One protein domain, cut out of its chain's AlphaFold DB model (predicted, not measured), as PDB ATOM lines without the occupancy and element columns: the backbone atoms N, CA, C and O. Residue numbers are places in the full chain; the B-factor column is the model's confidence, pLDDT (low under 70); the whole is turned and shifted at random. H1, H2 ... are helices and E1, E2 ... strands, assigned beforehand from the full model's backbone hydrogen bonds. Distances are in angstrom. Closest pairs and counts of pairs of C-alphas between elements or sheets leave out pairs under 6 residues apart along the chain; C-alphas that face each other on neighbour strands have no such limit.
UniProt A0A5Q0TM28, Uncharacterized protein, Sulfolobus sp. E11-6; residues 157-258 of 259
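Overview. This is residues 157 to 258 of the 259 residues of an uncharacterized protein of Sulfolobus sp. E11-6 (UniProt A0A5Q0TM28). Two pairs of short parallel strands, E2 beside E1 and E3 beside E4, sit next to each other in a twisted row, with E1 beside E3. The helices H1, H2 and H3 gather toward one end of the longest axis, with H1 outermost, the short helices H5 and H6 lie toward the other end, and H4 lies between these two groups, touching H2 and close to H6. The printed part has 102 residues with six named helices and four named strands, in the order H1 H2 H3 E1 E2 H4 E3 H5 H6 E4, a mixed class of helices and strands. It is compact, with a radius of gyration of the C-alphas of 12.5 A, and spans 36 by 28 by 22 A.

Arrangement. Start at E3, residues 231 to 234, and its parallel neighbour E4, residues 255 to 258, where N 233 and O 256 are 2.9 A apart, within hydrogen-bond range. E3, H5 at residues 235 to 239, H6 at 241 to 247 and E4 form a strand-helix-strand unit, parallel neighbours with helices between, whose crossover is right-handed. H5 and H6 are close but not clearly touching, the closest C-alphas being those of Leu 238 and Lys 244, 6.2 A. Step to E1, residues 196 to 198: C-alphas 198 and 233 are its closest to E3, 4.6 A. E1 is parallel to E2, residues 208 to 210, with N 210 and O 197 within hydrogen-bond range at 3.0 A. Farther out, H2, residues 175 to 184, is the hub. It forms a helical hairpin with H3, residues 186 to 195; they touch, closest at C-alphas 182 and 189, 4.9 A. H2 touches H4, residues 220 to 229, closest at C-alphas 179 and 222, 6.1 A. H2 also touches H1, residues 157 to 167, at a steep tilt of 46 degrees, opposite ways, closest at C-alphas 160 and 181, 5.6 A. H1 and H5 are apart. Every O i to N i+4 pair is within hydrogen-bond range in H2, H4 and H6; H1 has 6 of 7, H3 5 of 6, and H5 0 of 1, with 1 of 2 O i to N i+3 pairs.

Along the chain. Find C-alpha 157 at (-25.189, 12.957, 4.517); from there H1 runs 15.3 A. H2 is 14.7 A long, H3 14.5 A and H4 14.2 A. E3 begins at C-alpha 231, (-21.711, 32.021, -9.590), and E4 ends at C-alpha 258, (-23.276, 42.260, -9.881).

Size, cuts and confidence. The C-alphas farthest apart, of Glu 157 and Lys 239, are 36.4 A apart. The printed part has no cut and no long link. The model's pLDDT is under 70 at residues 157 to 159, 166, 168 to 169 and 216 to 217.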
ATOM      1  N   GLU A 157     -24.001  12.639   3.720       66.12
ATOM      2  CA  GLU A 157     -25.189  12.957   4.517       66.12
ATOM      3  C   GLU A 157     -24.865  13.629   5.863       66.12
ATOM      4  O   GLU A 157     -25.441  14.668   6.174       66.12
ATOM      5  N   LYS A 158     -23.928  13.088   6.659       59.66
ATOM      6  CA  LYS A 158     -23.527  13.696   7.941       59.66
ATOM      7  C   LYS A 158     -22.904  15.076   7.731       59.66
ATOM      8  O   LYS A 158     -23.240  16.011   8.455       59.66
ATOM      9  N   ALA A 159     -22.031  15.209   6.732       57.59
ATOM     10  CA  ALA A 159     -21.421  16.488   6.380       57.59
ATOM     11  C   ALA A 159     -22.478  17.503   5.906       57.59
ATOM     12  O   ALA A 159     -22.491  18.639   6.375       57.59
ATOM     13  N   TYR A 160     -23.405  17.080   5.040       76.94
ATOM     14  CA  TYR A 160     -24.545  17.887   4.600       76.94
ATOM     15  C   TYR A 160     -25.395  18.355   5.782       76.94
ATOM     16  O   TYR A 160     -25.576  19.559   5.942       76.94
ATOM     17  N   ASN A 161     -25.843  17.441   6.649       73.31
ATOM     18  CA  ASN A 161     -26.650  17.776   7.823       73.31
ATOM     19  C   ASN A 161     -25.937  18.816   8.699       73.31
ATOM     20  O   ASN A 161     -26.550  19.813   9.077       73.31
ATOM     21  N   LYS A 162     -24.623  18.662   8.924       71.62
ATOM     22  CA  LYS A 162     -23.859  19.608   9.745       71.62
ATOM     23  C   LYS A 162     -23.702  20.993   9.112       71.62
ATOM     24  O   LYS A 162     -23.680  21.989   9.836       71.62
ATOM     25  N   VAL A 163     -23.638  21.088   7.783       73.62
ATOM     26  CA  VAL A 163     -23.687  22.383   7.083       73.62
ATOM     27  C   VAL A 163     -25.091  22.990   7.166       73.62
ATOM     28  O   VAL A 163     -25.210  24.166   7.504       73.62
ATOM     29  N   ILE A 164     -26.154  22.208   6.940       80.25
ATOM     30  CA  ILE A 164     -27.547  22.682   7.028       80.25
ATOM     31  C   ILE A 164     -27.884  23.212   8.431       80.25
ATOM     32  O   ILE A 164     -28.488  24.278   8.530       80.25
ATOM     33  N   GLU A 165     -27.438  22.548   9.505       74.12
ATOM     34  CA  GLU A 165     -27.545  23.052  10.890       74.12
ATOM     35  C   GLU A 165     -26.952  24.463  11.057       74.12
ATOM     36  O   GLU A 165     -27.499  25.290  11.787       74.12
ATOM     37  N   ASN A 166     -25.837  24.752  10.377       69.12
ATOM     38  CA  ASN A 166     -25.139  26.033  10.477       69.12
ATOM     39  C   ASN A 166     -25.785  27.145   9.633       69.12
ATOM     40  O   ASN A 166     -25.736  28.300  10.054       69.12
ATOM     41  N   LEU A 167     -26.399  26.826   8.482       78.75
ATOM     42  CA  LEU A 167     -26.990  27.831   7.575       78.75
ATOM     43  C   LEU A 167     -27.996  28.746   8.285       78.75
ATOM     44  O   LEU A 167     -27.981  29.953   8.065       78.75
ATOM     45  N   TYR A 168     -28.826  28.194   9.176       67.12
ATOM     46  CA  TYR A 168     -29.851  28.946   9.913       67.12
ATOM     47  C   TYR A 168     -29.304  30.114  10.749       67.12
ATOM     48  O   TYR A 168     -30.058  31.026  11.072       67.12
ATOM     49  N   ASN A 169     -28.010  30.093  11.089       67.19
ATOM     50  CA  ASN A 169     -27.346  31.107  11.907       67.19
ATOM     51  C   ASN A 169     -26.162  31.784  11.185       67.19
ATOM     52  O   ASN A 169     -25.426  32.544  11.816       67.19
ATOM     53  N   LYS A 170     -25.938  31.510   9.890       76.62
ATOM     54  CA  LYS A 170     -24.784  32.017   9.130       76.62
ATOM     55  C   LYS A 170     -25.176  32.668   7.808       76.62
ATOM     56  O   LYS A 170     -25.613  32.008   6.872       76.62
ATOM     57  N   ARG A 171     -24.884  33.966   7.721       84.81
ATOM     58  CA  ARG A 171     -24.924  34.768   6.489       84.81
ATOM     59  C   ARG A 171     -23.656  34.609   5.644       84.81
ATOM     60  O   ARG A 171     -23.714  34.680   4.422       84.81
ATOM     61  N   GLU A 172     -22.517  34.393   6.293       86.56
ATOM     62  CA  GLU A 172     -21.220  34.165   5.650       86.56
ATOM     63  C   GLU A 172     -20.957  32.668   5.507       86.56
ATOM     64  O   GLU A 172     -21.015  31.927   6.492       86.56
ATOM     65  N   LEU A 173     -20.684  32.236   4.276       84.44
ATOM     66  CA  LEU A 173     -20.504  30.841   3.893       84.44
ATOM     67  C   LEU A 173     -19.248  30.693   3.035       84.44
ATOM     68  O   LEU A 173     -19.007  31.496   2.138       84.44
ATOM     69  N   ASP A 174     -18.485  29.627   3.243       83.88
ATOM     70  CA  ASP A 174     -17.310  29.339   2.421       83.88
ATOM     71  C   ASP A 174     -17.695  28.498   1.198       83.88
ATOM     72  O   ASP A 174     -18.619  27.679   1.251       83.88
ATOM     73  N   ALA A 175     -16.966  28.641   0.086       85.38
ATOM     74  CA  ALA A 175     -17.234  27.878  -1.138       85.38
ATOM     75  C   ALA A 175     -17.203  26.351  -0.905       85.38
ATOM     76  O   ALA A 175     -17.915  25.601  -1.579       85.38
ATOM     77  N   PHE A 176     -16.444  25.894   0.097       81.69
ATOM     78  CA  PHE A 176     -16.413  24.506   0.554       81.69
ATOM     79  C   PHE A 176     -17.734  24.035   1.192       81.69
ATOM     80  O   PHE A 176     -18.195  22.927   0.907       81.69
ATOM     81  N   MET A 177     -18.408  24.877   1.982       82.62
ATOM     82  CA  MET A 177     -19.719  24.552   2.565       82.62
ATOM     83  C   MET A 177     -20.767  24.356   1.464       82.62
ATOM     84  O   MET A 177     -21.527  23.387   1.481       82.62
ATOM     85  N   ILE A 178     -20.749  25.222   0.446       88.19
ATOM     86  CA  ILE A 178     -21.632  25.103  -0.724       88.19
ATOM     87  C   ILE A 178     -21.316  23.823  -1.511       88.19
ATOM     88  O   ILE A 178     -22.221  23.118  -1.957       88.19
ATOM     89  N   TYR A 179     -20.034  23.470  -1.611       86.75
ATOM     90  CA  TYR A 179     -19.554  22.239  -2.234       86.75
ATOM     91  C   TYR A 179     -19.983  20.969  -1.477       86.75
ATOM     92  O   TYR A 179     -20.324  19.968  -2.118       86.75
ATOM     93  N   ILE A 180     -20.053  20.977  -0.142       79.00
ATOM     94  CA  ILE A 180     -20.675  19.877   0.618       79.00
ATOM     95  C   ILE A 180     -22.146  19.721   0.212       79.00
ATOM     96  O   ILE A 180     -22.570  18.612  -0.124       79.00
ATOM     97  N   ILE A 181     -22.905  20.822   0.165       85.19
ATOM     98  CA  ILE A 181     -24.323  20.796  -0.228       85.19
ATOM     99  C   ILE A 181     -24.473  20.277  -1.665       85.19
ATOM    100  O   ILE A 181     -25.297  19.397  -1.899       85.19
ATOM    101  N   TYR A 182     -23.642  20.730  -2.609       88.19
ATOM    102  CA  TYR A 182     -23.629  20.250  -4.000       88.19
ATOM    103  C   TYR A 182     -23.412  18.736  -4.095       88.19
ATOM    104  O   TYR A 182     -24.051  18.073  -4.915       88.19
ATOM    105  N   SER A 183     -22.520  18.184  -3.268       81.31
ATOM    106  CA  SER A 183     -22.182  16.757  -3.293       81.31
ATOM    107  C   SER A 183     -23.298  15.851  -2.779       81.31
ATOM    108  O   SER A 183     -23.305  14.678  -3.142       81.31
ATOM    109  N   TYR A 184     -24.229  16.372  -1.974       84.56
ATOM    110  CA  TYR A 184     -25.383  15.614  -1.480       84.56
ATOM    111  C   TYR A 184     -26.678  15.940  -2.232       84.56
ATOM    112  O   TYR A 184     -27.402  15.052  -2.674       84.56
ATOM    113  N   ASN A 185     -26.967  17.230  -2.398       89.19
ATOM    114  CA  ASN A 185     -28.216  17.751  -2.931       89.19
ATOM    115  C   ASN A 185     -27.935  18.924  -3.884       89.19
ATOM    116  O   ASN A 185     -28.006  20.099  -3.512       89.19
ATOM    117  N   LYS A 186     -27.668  18.595  -5.156       93.81
ATOM    118  CA  LYS A 186     -27.446  19.588  -6.221       93.81
ATOM    119  C   LYS A 186     -28.581  20.613  -6.350       93.81
ATOM    120  O   LYS A 186     -28.311  21.758  -6.697       93.81
ATOM    121  N   SER A 187     -29.828  20.235  -6.058       93.56
ATOM    122  CA  SER A 187     -30.965  21.163  -6.122       93.56
ATOM    123  C   SER A 187     -30.851  22.255  -5.053       93.56
ATOM    124  O   SER A 187     -30.895  23.443  -5.372       93.56
ATOM    125  N   LYS A 188     -30.583  21.870  -3.796       92.69
ATOM    126  CA  LYS A 188     -30.407  22.829  -2.692       92.69
ATOM    127  C   LYS A 188     -29.153  23.690  -2.857       92.69
ATOM    128  O   LYS A 188     -29.186  24.869  -2.522       92.69
ATOM    129  N   ALA A 189     -28.076  23.140  -3.421       92.38
ATOM    130  CA  ALA A 189     -26.883  23.923  -3.751       92.38
ATOM    131  C   ALA A 189     -27.163  24.996  -4.813       92.38
ATOM    132  O   ALA A 189     -26.683  26.118  -4.677       92.38
ATOM    133  N   LYS A 190     -27.980  24.686  -5.831       94.44
ATOM    134  CA  LYS A 190     -28.396  25.662  -6.850       94.44
ATOM    135  C   LYS A 190     -29.281  26.763  -6.261       94.44
ATOM    136  O   LYS A 190     -28.990  27.928  -6.493       94.44
ATOM    137  N   GLU A 191     -30.290  26.413  -5.455       93.38
ATOM    138  CA  GLU A 191     -31.127  27.397  -4.735       93.38
ATOM    139  C   GLU A 191     -30.262  28.348  -3.889       93.38
ATOM    140  O   GLU A 191     -30.467  29.558  -3.889       93.38
ATOM    141  N   LEU A 192     -29.258  27.809  -3.194       92.12
ATOM    142  CA  LEU A 192     -28.364  28.593  -2.349       92.12
ATOM    143  C   LEU A 192     -27.405  29.476  -3.175       92.12
ATOM    144  O   LEU A 192     -27.215  30.643  -2.846       92.12
ATOM    145  N   LEU A 193     -26.860  28.974  -4.289       93.31
ATOM    146  CA  LEU A 193     -26.031  29.761  -5.220       93.31
ATOM    147  C   LEU A 193     -26.812  30.870  -5.939       93.31
ATOM    148  O   LEU A 193     -26.239  31.905  -6.273       93.31
ATOM    149  N   GLU A 194     -28.121  30.706  -6.133       92.38
ATOM    150  CA  GLU A 194     -28.998  31.767  -6.642       92.38
ATOM    151  C   GLU A 194     -29.183  32.919  -5.641       92.38
ATOM    152  O   GLU A 194     -29.523  34.030  -6.055       92.38
ATOM    153  N   LYS A 195     -28.901  32.694  -4.353       92.75
ATOM    154  CA  LYS A 195     -29.021  33.669  -3.254       92.75
ATOM    155  C   LYS A 195     -27.683  34.253  -2.787       92.75
ATOM    156  O   LYS A 195     -27.655  35.333  -2.206       92.75
ATOM    157  N   ILE A 196     -26.587  33.544  -3.048       93.94
ATOM    158  CA  ILE A 196     -25.216  33.936  -2.705       93.94
ATOM    159  C   ILE A 196     -24.684  35.039  -3.623       93.94
ATOM    160  O   ILE A 196     -24.952  35.047  -4.824       93.94
ATOM    161  N   VAL A 197     -23.820  35.900  -3.077       95.50
ATOM    162  CA  VAL A 197     -22.877  36.726  -3.852       95.50
ATOM    163  C   VAL A 197     -21.461  36.588  -3.282       95.50
ATOM    164  O   VAL A 197     -21.259  36.689  -2.072       95.50
ATOM    165  N   ILE A 198     -20.453  36.401  -4.144       93.56
ATOM    166  CA  ILE A 198     -19.040  36.558  -3.766       93.56
ATOM    167  C   ILE A 198     -18.752  38.054  -3.588       93.56
ATOM    168  O   ILE A 198     -18.743  38.798  -4.578       93.56
ATOM    169  N   THR A 199     -18.490  38.494  -2.353       90.81
ATOM    170  CA  THR A 199     -18.194  39.900  -2.017       90.81
ATOM    171  C   THR A 199     -17.154  40.047  -0.895       90.81
ATOM    172  O   THR A 199     -17.230  39.347   0.109       90.81
ATOM    173  N   PRO A 200     -16.200  40.993  -1.004       76.44
ATOM    174  CA  PRO A 200     -15.282  41.355   0.076       76.44
ATOM    175  C   PRO A 200     -15.937  42.239   1.152       76.44
ATOM    176  O   PRO A 200     -15.363  42.425   2.220       76.44
ATOM    177  N   ASN A 201     -17.091  42.840   0.851       83.06
ATOM    178  CA  ASN A 201     -17.819  43.732   1.743       83.06
ATOM    179  C   ASN A 201     -19.006  42.983   2.356       83.06
ATOM    180  O   ASN A 201     -19.958  42.646   1.648       83.06
ATOM    181  N   LEU A 202     -18.937  42.763   3.670       83.31
ATOM    182  CA  LEU A 202     -19.965  42.083   4.458       83.31
ATOM    183  C   LEU A 202     -21.246  42.915   4.646       83.31
ATOM    184  O   LEU A 202     -22.295  42.372   4.983       83.31
ATOM    185  N   ASN A 203     -21.189  44.227   4.408       85.19
ATOM    186  CA  ASN A 203     -22.304  45.134   4.687       85.19
ATOM    187  C   ASN A 203     -23.350  45.204   3.558       85.19
ATOM    188  O   ASN A 203     -24.388  45.831   3.752       85.19
ATOM    189  N   TYR A 204     -23.109  44.602   2.385       85.06
ATOM    190  CA  TYR A 204     -24.116  44.562   1.314       85.06
ATOM    191  C   TYR A 204     -25.297  43.671   1.692       85.06
ATOM    192  O   TYR A 204     -25.104  42.616   2.295       85.06
ATOM    193  N   ASP A 205     -26.511  44.075   1.316       87.62
ATOM    194  CA  ASP A 205     -27.742  43.376   1.685       87.62
ATOM    195  C   ASP A 205     -28.074  42.207   0.740       87.62
ATOM    196  O   ASP A 205     -28.889  42.316  -0.173       87.62
ATOM    197  N   TYR A 206     -27.399  41.074   0.957       88.69
ATOM    198  CA  TYR A 206     -27.741  39.785   0.350       88.69
ATOM    199  C   TYR A 206     -28.035  38.734   1.437       88.69
ATOM    200  O   TYR A 206     -27.524  38.829   2.559       88.69
ATOM    201  N   GLU A 207     -28.842  37.720   1.091       89.69
ATOM    202  CA  GLU A 207     -29.242  36.619   1.991       89.69
ATOM    203  C   GLU A 207     -28.018  35.817   2.467       89.69
ATOM    204  O   GLU A 207     -27.912  35.507   3.651       89.69
ATOM    205  N   TYR A 208     -27.062  35.561   1.563       92.00
ATOM    206  CA  TYR A 208     -25.787  34.917   1.879       92.00
ATOM    207  C   TYR A 208     -24.618  35.538   1.112       92.00
ATOM    208  O   TYR A 208     -24.753  35.983  -0.031       92.00
ATOM    209  N   LEU A 209     -23.441  35.501   1.727       92.50
ATOM    210  CA  LEU A 209     -22.192  36.045   1.208       92.50
ATOM    211  C   LEU A 209     -21.132  34.943   1.180       92.50
ATOM    212  O   LEU A 209     -20.980  34.224   2.166       92.50
ATOM    213  N   ILE A 210     -20.353  34.865   0.099       89.94
ATOM    214  CA  ILE A 210     -19.040  34.209   0.148       89.94
ATOM    215  C   ILE A 210     -17.982  35.316   0.287       89.94
ATOM    216  O   ILE A 210     -17.754  36.060  -0.676       89.94
ATOM    217  N   PRO A 211     -17.359  35.471   1.470       83.38
ATOM    218  CA  PRO A 211     -16.312  36.459   1.692       83.38
ATOM    219  C   PRO A 211     -14.984  36.036   1.053       83.38
ATOM    220  O   PRO A 211     -14.814  34.906   0.601       83.38
ATOM    221  N   ARG A 212     -13.995  36.942   1.044       80.75
ATOM    222  CA  ARG A 212     -12.664  36.683   0.460       80.75
ATOM    223  C   ARG A 212     -11.978  35.443   1.055       80.75
ATOM    224  O   ARG A 212     -11.351  34.697   0.310       80.75
ATOM    225  N   TRP A 213     -12.086  35.226   2.369       75.00
ATOM    226  CA  TRP A 213     -11.515  34.046   3.035       75.00
ATOM    227  C   TRP A 213     -12.235  32.749   2.648       75.00
ATOM    228  O   TRP A 213     -11.569  31.740   2.453       75.00
ATOM    229  N   GLY A 214     -13.540  32.804   2.368       75.38
ATOM    230  CA  GLY A 214     -14.314  31.680   1.830       75.38
ATOM    231  C   GLY A 214     -13.971  31.271   0.392       75.38
ATOM    232  O   GLY A 214     -14.646  30.410  -0.176       75.38
ATOM    233  N   LEU A 215     -12.932  31.880  -0.199       78.19
ATOM    234  CA  LEU A 215     -12.298  31.485  -1.461       78.19
ATOM    235  C   LEU A 215     -10.875  30.919  -1.281       78.19
ATOM    236  O   LEU A 215     -10.226  30.560  -2.268       78.19
ATOM    237  N   VAL A 216     -10.359  30.855  -0.052       68.75
ATOM    238  CA  VAL A 216      -9.079  30.200   0.253       68.75
ATOM    239  C   VAL A 216      -9.263  28.685   0.136       68.75
ATOM    240  O   VAL A 216     -10.317  28.149   0.463       68.75
ATOM    241  N   GLY A 217      -8.254  27.979  -0.382       60.34
ATOM    242  CA  GLY A 217      -8.302  26.519  -0.531       60.34
ATOM    243  C   GLY A 217      -9.204  25.989  -1.657       60.34
ATOM    244  O   GLY A 217      -9.435  24.783  -1.714       60.34
ATOM    245  N   ILE A 218      -9.701  26.842  -2.566       74.75
ATOM    246  CA  ILE A 218     -10.510  26.404  -3.716       74.75
ATOM    247  C   ILE A 218      -9.765  25.364  -4.568       74.75
ATOM    248  O   ILE A 218      -8.674  25.624  -5.078       74.75
ATOM    249  N   ASP A 219     -10.405  24.210  -4.770       75.38
ATOM    250  CA  ASP A 219      -9.914  23.099  -5.584       75.38
ATOM    251  C   ASP A 219     -10.645  22.979  -6.937       75.38
ATOM    252  O   ASP A 219     -11.657  23.642  -7.199       75.38
ATOM    253  N   ASP A 220     -10.156  22.084  -7.803       80.50
ATOM    254  CA  ASP A 220     -10.755  21.818  -9.118       80.50
ATOM    255  C   ASP A 220     -12.216  21.331  -9.029       80.50
ATOM    256  O   ASP A 220     -12.990  21.491  -9.975       80.50
ATOM    257  N   ASN A 221     -12.639  20.773  -7.891       81.19
ATOM    258  CA  ASN A 221     -14.007  20.312  -7.692       81.19
ATOM    259  C   ASN A 221     -14.969  21.448  -7.291       81.19
ATOM    260  O   ASN A 221     -16.134  21.431  -7.699       81.19
ATOM    261  N   ILE A 222     -14.513  22.441  -6.522       86.81
ATOM    262  CA  ILE A 222     -15.238  23.700  -6.269       86.81
ATOM    263  C   ILE A 222     -15.341  24.494  -7.577       86.81
ATOM    264  O   ILE A 222     -16.425  24.942  -7.951       86.81
ATOM    265  N   ILE A 223     -14.241  24.582  -8.329       89.69
ATOM    266  CA  ILE A 223     -14.217  25.151  -9.685       89.69
ATOM    267  C   ILE A 223     -15.226  24.428 -10.591       89.69
ATOM    268  O   ILE A 223     -15.988  25.081 -11.307       89.69
ATOM    269  N   LYS A 224     -15.301  23.092 -10.539       89.88
ATOM    270  CA  LYS A 224     -16.300  22.310 -11.281       89.88
ATOM    271  C   LYS A 224     -17.736  22.621 -10.846       89.88
ATOM    272  O   LYS A 224     -18.585  22.793 -11.715       89.88
ATOM    273  N   MET A 225     -18.016  22.730  -9.545       93.31
ATOM    274  CA  MET A 225     -19.343  23.117  -9.039       93.31
ATOM    275  C   MET A 225     -19.793  24.460  -9.630       93.31
ATOM    276  O   MET A 225     -20.896  24.543 -10.171       93.31
ATOM    277  N   PHE A 226     -18.944  25.490  -9.577       94.75
ATOM    278  CA  PHE A 226     -19.280  26.801 -10.139       94.75
ATOM    279  C   PHE A 226     -19.396  26.773 -11.675       94.75
ATOM    280  O   PHE A 226     -20.272  27.431 -12.230       94.75
ATOM    281  N   ASN A 227     -18.590  25.968 -12.374       93.44
ATOM    282  CA  ASN A 227     -18.736  25.755 -13.821       93.44
ATOM    283  C   ASN A 227     -20.030  25.009 -14.202       93.44
ATOM    284  O   ASN A 227     -20.588  25.255 -15.272       93.44
ATOM    285  N   GLU A 228     -20.550  24.121 -13.352       93.62
ATOM    286  CA  GLU A 228     -21.859  23.496 -13.569       93.62
ATOM    287  C   GLU A 228     -23.007  24.477 -13.266       93.62
ATOM    288  O   GLU A 228     -23.868  24.698 -14.124       93.62
ATOM    289  N   MET A 229     -23.015  25.091 -12.079       93.94
ATOM    290  CA  MET A 229     -24.176  25.820 -11.540       93.94
ATOM    291  C   MET A 229     -24.201  27.324 -11.824       93.94
ATOM    292  O   MET A 229     -25.281  27.908 -11.850       93.94
ATOM    293  N   GLY A 230     -23.047  27.935 -12.080       93.50
ATOM    294  CA  GLY A 230     -22.880  29.385 -12.123       93.50
ATOM    295  C   GLY A 230     -22.526  29.994 -10.762       93.50
ATOM    296  O   GLY A 230     -22.649  29.353  -9.716       93.50
ATOM    297  N   VAL A 231     -22.063  31.244 -10.783       94.25
ATOM    298  CA  VAL A 231     -21.711  32.021  -9.590       94.25
ATOM    299  C   VAL A 231     -21.969  33.515  -9.797       94.25
ATOM    300  O   VAL A 231     -21.770  34.058 -10.885       94.25
ATOM    301  N   LYS A 232     -22.400  34.194  -8.732       95.94
ATOM    302  CA  LYS A 232     -22.591  35.648  -8.681       95.94
ATOM    303  C   LYS A 232     -21.393  36.306  -8.001       95.94
ATOM    304  O   LYS A 232     -21.002  35.888  -6.913       95.94
ATOM    305  N   VAL A 233     -20.825  37.343  -8.612       94.75
ATOM    306  CA  VAL A 233     -19.622  38.030  -8.115       94.75
ATOM    307  C   VAL A 233     -19.840  39.539  -8.139       94.75
ATOM    308  O   VAL A 233     -20.148  40.104  -9.186       94.75
ATOM    309  N   HIS A 234     -19.669  40.206  -6.999       95.56
ATOM    310  CA  HIS A 234     -19.744  41.665  -6.929       95.56
ATOM    311  C   HIS A 234     -18.548  42.316  -7.648       95.56
ATOM    312  O   HIS A 234     -17.428  41.808  -7.577       95.56
ATOM    313  N   LYS A 235     -18.730  43.464  -8.309       93.06
ATOM    314  CA  LYS A 235     -17.636  44.167  -9.014       93.06
ATOM    315  C   LYS A 235     -16.472  44.539  -8.089       93.06
ATOM    316  O   LYS A 235     -15.317  44.366  -8.470       93.06
ATOM    317  N   ASP A 236     -16.750  44.940  -6.849       90.56
ATOM    318  CA  ASP A 236     -15.720  45.163  -5.819       90.56
ATOM    319  C   ASP A 236     -14.837  43.950  -5.518       90.56
ATOM    320  O   ASP A 236     -13.708  44.123  -5.059       90.56
ATOM    321  N   SER A 237     -15.303  42.733  -5.787       88.56
ATOM    322  CA  SER A 237     -14.529  41.503  -5.609       88.56
ATOM    323  C   SER A 237     -13.368  41.411  -6.604       88.56
ATOM    324  O   SER A 237     -12.325  40.846  -6.282       88.56
ATOM    325  N   LEU A 238     -13.493  42.022  -7.788       89.75
ATOM    326  CA  LEU A 238     -12.546  41.889  -8.906       89.75
ATOM    327  C   LEU A 238     -11.139  42.439  -8.611       89.75
ATOM    328  O   LEU A 238     -10.185  42.101  -9.311       89.75
ATOM    329  N   LYS A 239     -10.972  43.255  -7.559       86.12
ATOM    330  CA  LYS A 239      -9.654  43.743  -7.117       86.12
ATOM    331  C   LYS A 239      -8.826  42.685  -6.371       86.12
ATOM    332  O   LYS A 239      -7.598  42.788  -6.373       86.12
ATOM    333  N   PHE A 240      -9.452  41.640  -5.822       84.06
ATOM    334  CA  PHE A 240      -8.806  40.608  -4.998       84.06
ATOM    335  C   PHE A 240      -8.273  39.422  -5.814       84.06
ATOM    336  O   PHE A 240      -8.828  39.055  -6.848       84.06
ATOM    337  N   ASN A 241      -7.164  38.826  -5.371       82.75
ATOM    338  CA  ASN A 241      -6.426  37.841  -6.171       82.75
ATOM    339  C   ASN A 241      -7.074  36.452  -6.164       82.75
ATOM    340  O   ASN A 241      -7.008  35.752  -7.168       82.75
ATOM    341  N   GLU A 242      -7.755  36.092  -5.081       80.56
ATOM    342  CA  GLU A 242      -8.510  34.844  -4.927       80.56
ATOM    343  C   GLU A 242      -9.702  34.830  -5.895       80.56
ATOM    344  O   GLU A 242      -9.948  33.850  -6.593       80.56
ATOM    345  N   VAL A 243     -10.377  35.978  -6.018       86.56
ATOM    346  CA  VAL A 243     -11.473  36.199  -6.970       86.56
ATOM    347  C   VAL A 243     -10.954  36.155  -8.408       86.56
ATOM    348  O   VAL A 243     -11.542  35.473  -9.241       86.56
ATOM    349  N   LYS A 244      -9.830  36.820  -8.717       88.12
ATOM    350  CA  LYS A 244      -9.201  36.739 -10.051       88.12
ATOM    351  C   LYS A 244      -8.815  35.302 -10.409       88.12
ATOM    352  O   LYS A 244      -9.108  34.872 -11.516       88.12
ATOM    353  N   PHE A 245      -8.194  34.566  -9.487       86.50
ATOM    354  CA  PHE A 245      -7.823  33.161  -9.682       86.50
ATOM    355  C   PHE A 245      -9.049  32.284  -9.955       86.50
ATOM    356  O   PHE A 245      -9.048  31.502 -10.899       86.50
ATOM    357  N   LEU A 246     -10.123  32.456  -9.181       88.44
ATOM    358  CA  LEU A 246     -11.380  31.751  -9.423       88.44
ATOM    359  C   LEU A 246     -11.949  32.068 -10.817       88.44
ATOM    360  O   LEU A 246     -12.354  31.166 -11.546       88.44
ATOM    361  N   LEU A 247     -11.934  33.341 -11.217       90.38
ATOM    362  CA  LEU A 247     -12.448  33.783 -12.513       90.38
ATOM    363  C   LEU A 247     -11.593  33.330 -13.708       90.38
ATOM    364  O   LEU A 247     -12.151  33.121 -14.777       90.38
ATOM    365  N   THR A 248     -10.285  33.082 -13.556       90.25
ATOM    366  CA  THR A 248      -9.481  32.438 -14.622       90.25
ATOM    367  C   THR A 248      -9.733  30.930 -14.753       90.25
ATOM    368  O   THR A 248      -9.176  30.292 -15.649       90.25
ATOM    369  N   LYS A 249     -10.564  30.349 -13.878       91.06
ATOM    370  CA  LYS A 249     -10.902  28.918 -13.827       91.06
ATOM    371  C   LYS A 249     -12.383  28.619 -14.100       91.06
ATOM    372  O   LYS A 249     -12.744  27.452 -14.263       91.06
ATOM    373  N   ILE A 250     -13.241  29.637 -14.161       91.62
ATOM    374  CA  ILE A 250     -14.668  29.502 -14.485       91.62
ATOM    375  C   ILE A 250     -14.926  30.014 -15.906       91.62
ATOM    376  O   ILE A 250     -14.447  31.074 -16.295       91.62
ATOM    377  N   ASN A 251     -15.730  29.280 -16.674       88.50
ATOM    378  CA  ASN A 251     -16.237  29.709 -17.975       88.50
ATOM    379  C   ASN A 251     -17.017  31.027 -17.836       88.50
ATOM    380  O   ASN A 251     -17.965  31.089 -17.058       88.50
ATOM    381  N   ASN A 252     -16.690  32.059 -18.620       84.06
ATOM    382  CA  ASN A 252     -17.287  33.399 -18.481       84.06
ATOM    383  C   ASN A 252     -18.833  33.409 -18.466       84.06
ATOM    384  O   ASN A 252     -19.431  34.160 -17.705       84.06
ATOM    385  N   GLU A 253     -19.485  32.533 -19.239       89.75
ATOM    386  CA  GLU A 253     -20.952  32.360 -19.283       89.75
ATOM    387  C   GLU A 253     -21.582  31.925 -17.944       89.75
ATOM    388  O   GLU A 253     -22.791  32.036 -17.747       89.75
ATOM    389  N   LYS A 254     -20.770  31.407 -17.018       92.38
ATOM    390  CA  LYS A 254     -21.164  30.963 -15.676       92.38
ATOM    391  C   LYS A 254     -20.937  32.039 -14.609       92.38
ATOM    392  O   LYS A 254     -21.283  31.809 -13.454       92.38
ATOM    393  N   VAL A 255     -20.396  33.203 -14.969       92.94
ATOM    394  CA  VAL A 255     -20.119  34.309 -14.044       92.94
ATOM    395  C   VAL A 255     -21.125  35.438 -14.261       92.94
ATOM    396  O   VAL A 255     -21.138  36.085 -15.305       92.94
ATOM    397  N   VAL A 256     -21.924  35.737 -13.239       95.12
ATOM    398  CA  VAL A 256     -22.810  36.909 -13.223       95.12
ATOM    399  C   VAL A 256     -22.152  38.017 -12.402       95.12
ATOM    400  O   VAL A 256     -22.046  37.910 -11.179       95.12
ATOM    401  N   LEU A 257     -21.711  39.089 -13.068       93.31
ATOM    402  CA  LEU A 257     -21.141  40.264 -12.403       93.31
ATOM    403  C   LEU A 257     -22.248  41.200 -11.897       93.31
ATOM    404  O   LEU A 257     -23.015  41.748 -12.687       93.31
ATOM    405  N   ILE A 258     -22.297  41.411 -10.581       90.12
ATOM    406  CA  ILE A 258     -23.276  42.260  -9.881       90.12
ATOM    407  C   ILE A 258     -22.611  43.579  -9.452       90.12
ATOM    408  O   ILE A 258     -21.387  43.649  -9.323       90.12
TER     409      ILE A 258